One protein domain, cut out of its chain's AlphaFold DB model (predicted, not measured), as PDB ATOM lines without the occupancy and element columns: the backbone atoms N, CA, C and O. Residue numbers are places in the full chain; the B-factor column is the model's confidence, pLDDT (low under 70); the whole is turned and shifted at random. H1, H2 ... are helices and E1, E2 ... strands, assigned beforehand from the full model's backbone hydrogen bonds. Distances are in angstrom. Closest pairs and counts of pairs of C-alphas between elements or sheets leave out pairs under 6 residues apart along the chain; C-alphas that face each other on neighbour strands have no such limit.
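AT A GLANCE: This is residues 497 to 569 of the 571 residues of an uncharacterized protein of Paramuricea clavata (UniProt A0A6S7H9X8). One long helix, H3, stands as a post, with small parts loosely set round it: the short helices H1 and H2 make a stepped arm on one side, H2 coming close to H3, while H4 and a small strand hairpin, E1 and E2, pack by H4 and E2 on the last turns of the post. H5 lies off H3, near E2, on the side away from H1. The printed part has 73 residues, with five named helices and then two named strands in the order H1 H2 H3 H4 H5 E1 E2; the two-strand sheet, E1 - E2, is antiparallel, and the class is mostly helix. It is only just compact, close to loose, with a radius of gyration of the C-alphas of 13.3 A, and spans 30 by 30 by 21 A.

HOW THE PARTS SIT: Start at H1, residues 497 to 503, and go on to H2, residues 506 to 512. They are close but not clearly touching, their closest C-alphas, Leu 502 and His 508, being 7.0 A apart, and they run the same way at a steep tilt of 48 degrees. Next look at H3, residues 523 to 540: H2 is close but not clearly touching, about perpendicular at 90 degrees, with the closest C-alphas, Tyr 511 and Leu 528, 6.3 A apart. H4, residues 544 to 547, touches H3 at its residues 533 to 537 alone; the closest C-alphas, Leu 537 and Pro 544, are 7.1 A apart. H5, residues 552 to 557, is apart from H3 and H4. E1, residues 559 to 561, and E2, residues 566 to 568, form an antiparallel hairpin at 143 degrees; find N 568 and O 559 at 2.8 A and N 561 and O 566 at 2.9 A, both within hydrogen-bond range. The closest C-alphas of H3 and E2, Gln 539 and Val 566, are 5.2 A apart, and H5 and E2 are near each other. In H1, H2, H3 and H5 every O i to N i+4 pair is within hydrogen-bond range; H4 is too short for such a pair.

IN THESE COORDINATES: Find C-alpha 497 at (173.199, 174.523, 187.526), where H1 begins; it is 9.8 A long and H2 is 10.0 A. H3 runs 25.9 A from C-alpha 523 at (163.513, 171.855, 160.270) to C-alpha 540. H4 measures 5.1 A, H5 8.5 A and E1 6.3 A; E2, 6.1 A, ends at C-alpha 568, (150.790, 174.742, 187.231).

THE WHOLE: The two C-alphas farthest apart are those of Gly 522 and Ser 563, 37.0 A. The printed part has no cut and no long link; H2 to H3 is short, with 10 residues between them. Mean pLDDT of the printed part is 78.8, and residues 515 to 523 and 561 to 569 are under 70.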
ATOM      1  N   THR A 497     172.215 173.835 188.371       90.38
ATOM      2  CA  THR A 497     173.199 174.523 187.526       90.38
ATOM      3  C   THR A 497     173.103 174.096 186.064       90.38
ATOM      4  O   THR A 497     173.191 174.941 185.184       90.38
ATOM      5  N   GLN A 498     172.901 172.807 185.778       90.00
ATOM      6  CA  GLN A 498     172.717 172.330 184.401       90.00
ATOM      7  C   GLN A 498     171.420 172.860 183.789       90.00
ATOM      8  O   GLN A 498     171.424 173.276 182.636       90.00
ATOM      9  N   ILE A 499     170.339 172.896 184.570       86.06
ATOM     10  CA  ILE A 499     169.065 173.488 184.146       86.06
ATOM     11  C   ILE A 499     169.227 174.997 183.914       86.06
ATOM     12  O   ILE A 499     168.789 175.517 182.895       86.06
ATOM     13  N   TRP A 500     169.912 175.702 184.819       84.69
ATOM     14  CA  TRP A 500     170.200 177.124 184.648       84.69
ATOM     15  C   TRP A 500     171.052 177.380 183.398       84.69
ATOM     16  O   TRP A 500     170.718 178.257 182.611       84.69
ATOM     17  N   ASN A 501     172.093 176.578 183.158       87.44
ATOM     18  CA  ASN A 501     172.915 176.680 181.950       87.44
ATOM     19  C   ASN A 501     172.098 176.429 180.677       87.44
ATOM     20  O   ASN A 501     172.335 177.105 179.685       87.44
ATOM     21  N   LEU A 502     171.138 175.496 180.702       84.31
ATOM     22  CA  LEU A 502     170.220 175.258 179.586       84.31
ATOM     23  C   LEU A 502     169.370 176.502 179.285       84.31
ATOM     24  O   LEU A 502     169.209 176.852 178.123       84.31
ATOM     25  N   PHE A 503     168.865 177.190 180.314       81.75
ATOM     26  CA  PHE A 503     168.082 178.422 180.142       81.75
ATOM     27  C   PHE A 503     168.919 179.671 179.828       81.75
ATOM     28  O   PHE A 503     168.364 180.703 179.487       81.75
ATOM     29  N   ASN A 504     170.243 179.606 179.952       83.69
ATOM     30  CA  ASN A 504     171.146 180.716 179.620       83.69
ATOM     31  C   ASN A 504     172.062 180.366 178.439       83.69
ATOM     32  O   ASN A 504     173.094 181.008 178.239       83.69
ATOM     33  N   SER A 505     171.735 179.310 177.692       83.62
ATOM     34  CA  SER A 505     172.537 178.891 176.552       83.62
ATOM     35  C   SER A 505     172.244 179.776 175.330       83.62
ATOM     36  O   SER A 505     171.138 180.309 175.206       83.62
ATOM     37  N   PRO A 506     173.193 179.926 174.391       83.69
ATOM     38  CA  PRO A 506     172.957 180.662 173.146       83.69
ATOM     39  C   PRO A 506     171.779 180.097 172.338       83.69
ATOM     40  O   PRO A 506     171.109 180.818 171.606       83.69
ATOM     41  N   GLU A 507     171.515 178.796 172.469       78.12
ATOM     42  CA  GLU A 507     170.372 178.130 171.853       78.12
ATOM     43  C   GLU A 507     169.046 178.594 172.469       78.12
ATOM     44  O   GLU A 507     168.087 178.789 171.729       78.12
ATOM     45  N   HIS A 508     168.989 178.828 173.785       77.69
ATOM     46  CA  HIS A 508     167.817 179.415 174.445       77.69
ATOM     47  C   HIS A 508     167.507 180.803 173.871       77.69
ATOM     48  O   HIS A 508     166.400 181.042 173.390       77.69
ATOM     49  N   GLU A 509     168.519 181.675 173.812       77.50
ATOM     50  CA  GLU A 509     168.403 183.029 173.253       77.50
ATOM     51  C   GLU A 509     168.019 183.004 171.760       77.50
ATOM     52  O   GLU A 509     167.209 183.816 171.301       77.50
ATOM     53  N   LYS A 510     168.542 182.033 170.993       81.62
ATOM     54  CA  LYS A 510     168.169 181.803 169.587       81.62
ATOM     55  C   LYS A 510     166.672 181.520 169.442       81.62
ATOM     56  O   LYS A 510     166.071 182.023 168.499       81.62
ATOM     57  N   TYR A 511     166.075 180.693 170.302       79.44
ATOM     58  CA  TYR A 511     164.665 180.307 170.165       79.44
ATOM     59  C   TYR A 511     163.699 181.311 170.798       79.44
ATOM     60  O   TYR A 511     162.614 181.510 170.255       79.44
ATOM     61  N   GLU A 512     164.090 181.986 171.881       74.06
ATOM     62  CA  GLU A 512     163.264 183.001 172.546       74.06
ATOM     63  C   GLU A 512     162.959 184.195 171.629       74.06
ATOM     64  O   GLU A 512     161.818 184.636 171.530       74.06
ATOM     65  N   ASN A 513     163.947 184.650 170.860       74.06
ATOM     66  CA  ASN A 513     163.764 185.760 169.922       74.06
ATOM     67  C   ASN A 513     162.998 185.373 168.642       74.06
ATOM     68  O   ASN A 513     162.623 186.243 167.863       74.06
ATOM     69  N   ARG A 514     162.766 184.077 168.399       72.88
ATOM     70  CA  ARG A 514     162.197 183.560 167.142       72.88
ATOM     71  C   ARG A 514     160.701 183.264 167.193       72.88
ATOM     72  O   ARG A 514     160.139 182.880 166.168       72.88
ATOM     73  N   PHE A 515     160.045 183.444 168.340       67.50
ATOM     74  CA  PHE A 515     158.610 183.168 168.482       67.50
ATOM     75  C   PHE A 515     157.722 183.996 167.541       67.50
ATOM     76  O   PHE A 515     156.614 183.565 167.229       67.50
ATOM     77  N   GLU A 516     158.206 185.143 167.061       66.44
ATOM     78  CA  GLU A 516     157.437 186.073 166.225       66.44
ATOM     79  C   GLU A 516     157.699 185.924 164.709       66.44
ATOM     80  O   GLU A 516     156.966 186.508 163.916       66.44
ATOM     81  N   GLU A 517     158.695 185.132 164.285       67.56
ATOM     82  CA  GLU A 517     159.239 185.167 162.908       67.56
ATOM     83  C   GLU A 517     159.054 183.867 162.090       67.56
ATOM     84  O   GLU A 517     159.655 183.700 161.027       67.56
ATOM     85  N   LEU A 518     158.257 182.899 162.557       64.06
ATOM     86  CA  LEU A 518     158.132 181.598 161.876       64.06
ATOM     87  C   LEU A 518     157.093 181.615 160.757       64.06
ATOM     88  O   LEU A 518     155.929 181.287 160.977       64.06
ATOM     89  N   ASP A 519     157.553 181.912 159.545       63.34
ATOM     90  CA  ASP A 519     156.739 181.815 158.326       63.34
ATOM     91  C   ASP A 519     156.842 180.446 157.605       63.34
ATOM     92  O   ASP A 519     156.030 180.179 156.720       63.34
ATOM     93  N   ASP A 520     157.778 179.545 157.966       62.28
ATOM     94  CA  ASP A 520     158.015 178.277 157.234       62.28
ATOM     95  C   ASP A 520     158.093 177.019 158.144       62.28
ATOM     96  O   ASP A 520     158.930 176.959 159.052       62.28
ATOM     97  N   PRO A 521     157.265 175.970 157.925       59.53
ATOM     98  CA  PRO A 521     157.208 174.759 158.761       59.53
ATOM     99  C   PRO A 521     158.332 173.730 158.495       59.53
ATOM    100  O   PRO A 521     158.093 172.520 158.477       59.53
ATOM    101  N   GLY A 522     159.567 174.190 158.284       68.38
ATOM    102  CA  GLY A 522     160.737 173.342 158.022       68.38
ATOM    103  C   GLY A 522     161.389 172.732 159.274       68.38
ATOM    104  O   GLY A 522     160.783 172.595 160.334       68.38
ATOM    105  N   THR A 523     162.677 172.388 159.169       66.06
ATOM    106  CA  THR A 523     163.513 171.855 160.270       66.06
ATOM    107  C   THR A 523     163.489 172.749 161.516       66.06
ATOM    108  O   THR A 523     163.553 172.266 162.643       66.06
ATOM    109  N   GLU A 524     163.323 174.052 161.308       74.12
ATOM    110  CA  GLU A 524     163.282 175.069 162.357       74.12
ATOM    111  C   GLU A 524     162.032 174.962 163.246       74.12
ATOM    112  O   GLU A 524     162.097 175.256 164.439       74.12
ATOM    113  N   PHE A 525     160.915 174.461 162.705       80.56
ATOM    114  CA  PHE A 525     159.708 174.186 163.487       80.56
ATOM    115  C   PHE A 525     159.925 173.037 164.480       80.56
ATOM    116  O   PHE A 525     159.477 173.111 165.623       80.56
ATOM    117  N   VAL A 526     160.625 171.975 164.062       83.62
ATOM    118  CA  VAL A 526     160.917 170.816 164.926       83.62
ATOM    119  C   VAL A 526     161.821 171.228 166.084       83.62
ATOM    120  O   VAL A 526     161.519 170.899 167.229       83.62
ATOM    121  N   GLU A 527     162.876 171.994 165.796       82.25
ATOM    122  CA  GLU A 527     163.795 172.511 166.814       82.25
ATOM    123  C   GLU A 527     163.066 173.370 167.856       82.25
ATOM    124  O   GLU A 527     163.220 173.152 169.059       82.25
ATOM    125  N   LEU A 528     162.219 174.304 167.406       82.62
ATOM    126  CA  LEU A 528     161.464 175.154 168.320       82.62
ATOM    127  C   LEU A 528     160.426 174.374 169.129       82.62
ATOM    128  O   LEU A 528     160.266 174.619 170.325       82.62
ATOM    129  N   ARG A 529     159.719 173.428 168.498       85.69
ATOM    130  CA  ARG A 529     158.764 172.553 169.185       85.69
ATOM    131  C   ARG A 529     159.460 171.767 170.290       85.69
ATOM    132  O   ARG A 529     158.960 171.734 171.409       85.69
ATOM    133  N   ASP A 530     160.592 171.137 169.994       86.19
ATOM    134  CA  ASP A 530     161.309 170.301 170.960       86.19
ATOM    135  C   ASP A 530     161.875 171.142 172.112       86.19
ATOM    136  O   ASP A 530     161.806 170.736 173.277       86.19
ATOM    137  N   TYR A 531     162.340 172.355 171.808       85.38
ATOM    138  CA  TYR A 531     162.711 173.346 172.809       85.38
ATOM    139  C   TYR A 531     161.522 173.717 173.716       85.38
ATOM    140  O   TYR A 531     161.615 173.561 174.933       85.38
ATOM    141  N   LEU A 532     160.376 174.110 173.150       84.19
ATOM    142  CA  LEU A 532     159.158 174.438 173.905       84.19
ATOM    143  C   LEU A 532     158.668 173.273 174.774       84.19
ATOM    144  O   LEU A 532     158.296 173.465 175.930       84.19
ATOM    145  N   MET A 533     158.693 172.053 174.239       88.31
ATOM    146  CA  MET A 533     158.325 170.844 174.976       88.31
ATOM    147  C   MET A 533     159.275 170.602 176.150       88.31
ATOM    148  O   MET A 533     158.829 170.255 177.243       88.31
ATOM    149  N   THR A 534     160.576 170.834 175.954       86.81
ATOM    150  CA  THR A 534     161.581 170.742 177.020       86.81
ATOM    151  C   THR A 534     161.323 171.787 178.105       86.81
ATOM    152  O   THR A 534     161.283 171.432 179.281       86.81
ATOM    153  N   MET A 535     161.069 173.046 177.726       84.88
ATOM    154  CA  MET A 535     160.701 174.121 178.658       84.88
ATOM    155  C   MET A 535     159.483 173.725 179.495       84.88
ATOM    156  O   MET A 535     159.513 173.809 180.723       84.88
ATOM    157  N   LEU A 536     158.431 173.238 178.835       86.25
ATOM    158  CA  LEU A 536     157.187 172.868 179.493       86.25
ATOM    159  C   LEU A 536     157.381 171.683 180.446       86.25
ATOM    160  O   LEU A 536     156.855 171.711 181.555       86.25
ATOM    161  N   LEU A 537     158.166 170.673 180.067       88.44
ATOM    162  CA  LEU A 537     158.493 169.537 180.936       88.44
ATOM    163  C   LEU A 537     159.305 169.961 182.165       88.44
ATOM    164  O   LEU A 537     158.992 169.531 183.274       88.44
ATOM    165  N   VAL A 538     160.322 170.808 181.980       85.50
ATOM    166  CA  VAL A 538     161.180 171.279 183.079       85.50
ATOM    167  C   VAL A 538     160.397 172.169 184.039       85.50
ATOM    168  O   VAL A 538     160.523 172.002 185.249       85.50
ATOM    169  N   GLN A 539     159.576 173.084 183.519       82.19
ATOM    170  CA  GLN A 539     158.800 174.001 184.349       82.19
ATOM    171  C   GLN A 539     157.654 173.276 185.052       82.19
ATOM    172  O   GLN A 539     157.535 173.377 186.263       82.19
ATOM    173  N   SER A 540     156.839 172.499 184.338       84.56
ATOM    174  CA  SER A 540     155.647 171.869 184.930       84.56
ATOM    175  C   SER A 540     155.938 170.602 185.743       84.56
ATOM    176  O   SER A 540     155.054 170.115 186.449       84.56
ATOM    177  N   ALA A 541     157.145 170.033 185.620       84.50
ATOM    178  CA  ALA A 541     157.521 168.727 186.169       84.50
ATOM    179  C   ALA A 541     156.554 167.586 185.776       84.50
ATOM    180  O   ALA A 541     156.417 166.586 186.490       84.50
ATOM    181  N   GLN A 542     155.869 167.728 184.637       86.12
ATOM    182  CA  GLN A 542     154.901 166.751 184.151       86.12
ATOM    183  C   GLN A 542     155.571 165.590 183.421       86.12
ATOM    184  O   GLN A 542     156.685 165.676 182.904       86.12
ATOM    185  N   ARG A 543     154.860 164.462 183.350       87.00
ATOM    186  CA  ARG A 543     155.303 163.316 182.546       87.00
ATOM    187  C   ARG A 543     155.114 163.620 181.054       87.00
ATOM    188  O   ARG A 543     154.089 164.205 180.704       87.00
ATOM    189  N   PRO A 544     155.984 163.109 180.159       88.38
ATOM    190  CA  PRO A 544     155.848 163.312 178.715       88.38
ATOM    191  C   PRO A 544     154.461 162.964 178.172       88.38
ATOM    192  O   PRO A 544     153.903 163.711 177.385       88.38
ATOM    193  N   GLY A 545     153.854 161.874 178.654       88.19
ATOM    194  CA  GLY A 545     152.513 161.475 178.223       88.19
ATOM    195  C   GLY A 545     151.406 162.474 178.578       88.19
ATOM    196  O   GLY A 545     150.439 162.564 177.833       88.19
ATOM    197  N   ALA A 546     151.536 163.227 179.675       87.94
ATOM    198  CA  ALA A 546     150.575 164.278 180.010       87.94
ATOM    199  C   ALA A 546     150.752 165.476 179.070       87.94
ATOM    200  O   ALA A 546     149.789 165.955 178.487       87.94
ATOM    201  N   VAL A 547     152.004 165.875 178.835       89.12
ATOM    202  CA  VAL A 547     152.340 166.973 177.922       89.12
ATOM    203  C   VAL A 547     151.922 166.676 176.478       89.12
ATOM    204  O   VAL A 547     151.368 167.543 175.814       89.12
ATOM    205  N   CYS A 548     152.111 165.445 175.996       87.12
ATOM    206  CA  CYS A 548     151.705 165.050 174.643       87.12
ATOM    207  C   CYS A 548     150.189 165.107 174.404       87.12
ATOM    208  O   CYS A 548     149.773 165.142 173.249       87.12
ATOM    209  N   ASN A 549     149.376 165.063 175.463       88.56
ATOM    210  CA  ASN A 549     147.916 165.127 175.372       88.56
ATOM    211  C   ASN A 549     147.354 166.482 175.824       88.56
ATOM    212  O   ASN A 549     146.137 166.635 175.858       88.56
ATOM    213  N   LEU A 550     148.221 167.440 176.165       88.81
ATOM    214  CA  LEU A 550     147.817 168.754 176.640       88.81
ATOM    215  C   LEU A 550     147.084 169.513 175.530       88.81
ATOM    216  O   LEU A 550     147.623 169.743 174.445       88.81
ATOM    217  N   THR A 551     145.861 169.931 175.820       90.94
ATOM    218  CA  THR A 551     145.078 170.793 174.934       90.94
ATOM    219  C   THR A 551     145.413 172.269 175.160       90.94
ATOM    220  O   THR A 551     145.924 172.671 176.207       90.94
ATOM    221  N   ILE A 552     145.099 173.112 174.171       89.00
ATOM    222  CA  ILE A 552     145.280 174.569 174.281       89.00
ATOM    223  C   ILE A 552     144.435 175.136 175.431       89.00
ATOM    224  O   ILE A 552     144.899 176.016 176.153       89.00
ATOM    225  N   ASP A 553     143.222 174.616 175.630       91.19
ATOM    226  CA  ASP A 553     142.324 175.067 176.694       91.19
ATOM    227  C   ASP A 553     142.890 174.736 178.082       91.19
ATOM    228  O   ASP A 553     142.935 175.613 178.944       91.19
ATOM    229  N   GLU A 554     143.404 173.519 178.285       88.19
ATOM    230  CA  GLU A 554     144.079 173.117 179.531       88.19
ATOM    231  C   GLU A 554     145.352 173.932 179.778       88.19
ATOM    232  O   GLU A 554     145.619 174.358 180.905       88.19
ATOM    233  N   PHE A 555     146.129 174.211 178.726       86.06
ATOM    234  CA  PHE A 555     147.291 175.086 178.838       86.06
ATOM    235  C   PHE A 555     146.884 176.501 179.260       86.06
ATOM    236  O   PHE A 555     147.505 177.074 180.155       86.06
ATOM    237  N   ASN A 556     145.852 177.079 178.646       86.06
ATOM    238  CA  ASN A 556     145.376 178.427 178.961       86.06
ATOM    239  C   ASN A 556     144.739 178.521 180.353       86.06
ATOM    240  O   ASN A 556     144.849 179.565 180.991       86.06
ATOM    241  N   ALA A 557     144.119 177.441 180.827       86.62
ATOM    242  CA  ALA A 557     143.552 177.349 182.169       86.62
ATOM    243  C   ALA A 557     144.610 177.184 183.276       86.62
ATOM    244  O   ALA A 557     144.290 177.378 184.444       86.62
ATOM    245  N   GLY A 558     145.851 176.816 182.935       80.31
ATOM    246  CA  GLY A 558     146.930 176.668 183.911       80.31
ATOM    247  C   GLY A 558     147.305 177.990 184.585       80.31
ATOM    248  O   GLY A 558     147.505 179.004 183.911       80.31
ATOM    249  N   GLU A 559     147.454 177.966 185.908       76.00
ATOM    250  CA  GLU A 559     147.829 179.132 186.709       76.00
ATOM    251  C   GLU A 559     149.353 179.263 186.795       76.00
ATOM    252  O   GLU A 559     150.079 178.283 186.978       76.00
ATOM    253  N   TRP A 560     149.853 180.488 186.655       71.00
ATOM    254  CA  TRP A 560     151.254 180.787 186.923       71.00
ATOM    255  C   TRP A 560     151.465 180.917 188.427       71.00
ATOM    256  O   TRP A 560     150.832 181.742 189.080       71.00
ATOM    257  N   ASP A 561     152.364 180.108 188.975       69.88
ATOM    258  CA  ASP A 561     152.842 180.289 190.337       69.88
ATOM    259  C   ASP A 561     154.032 181.253 190.317       69.88
ATOM    260  O   ASP A 561     155.183 180.863 190.099       69.88
ATOM    261  N   ASP A 562     153.739 182.530 190.570       68.75
ATOM    262  CA  ASP A 562     154.724 183.616 190.633       68.75
ATOM    263  C   ASP A 562     155.843 183.354 191.659       68.75
ATOM    264  O   ASP A 562     156.930 183.923 191.554       68.75
ATOM    265  N   SER A 563     155.606 182.494 192.658       56.22
ATOM    266  CA  SER A 563     156.595 182.185 193.695       56.22
ATOM    267  C   SER A 563     157.646 181.169 193.248       56.22
ATOM    268  O   SER A 563     158.768 181.174 193.763       56.22
ATOM    269  N   THR A 564     157.302 180.311 192.285       54.31
ATOM    270  CA  THR A 564     158.187 179.266 191.757       54.31
ATOM    271  C   THR A 564     158.607 179.516 190.311       54.31
ATOM    272  O   THR A 564     159.539 178.869 189.835       54.31
ATOM    273  N   GLY A 565     157.965 180.464 189.618       59.41
ATOM    274  CA  GLY A 565     158.168 180.697 188.187       59.41
ATOM    275  C   GLY A 565     157.675 179.526 187.332       59.41
ATOM    276  O   GLY A 565     158.137 179.345 186.207       59.41
ATOM    277  N   VAL A 566     156.778 178.702 187.879       56.38
ATOM    278  CA  VAL A 566     156.260 177.487 187.249       56.38
ATOM    279  C   VAL A 566     154.788 177.679 186.921       56.38
ATOM    280  O   VAL A 566     153.991 178.049 187.780       56.38
ATOM    281  N   LYS A 567     154.395 177.357 185.687       56.75
ATOM    282  CA  LYS A 567     152.979 177.238 185.338       56.75
ATOM    283  C   LYS A 567     152.440 175.891 185.827       56.75
ATOM    284  O   LYS A 567     152.834 174.839 185.318       56.75
ATOM    285  N   GLN A 568     151.543 175.918 186.811       61.41
ATOM    286  CA  GLN A 568     150.790 174.742 187.231       61.41
ATOM    287  C   GLN A 568     149.693 174.469 186.202       61.41
ATOM    288  O   GLN A 568     148.700 175.186 186.104       61.41
ATOM    289  N   LEU A 569     149.897 173.428 185.399       61.72
ATOM    290  CA  LEU A 569     148.895 172.974 184.442       61.72
ATOM    291  C   LEU A 569     147.755 172.279 185.194       61.72
ATOM    292  O   LEU A 569     148.002 171.385 186.007       61.72
TER     293      LEU A 569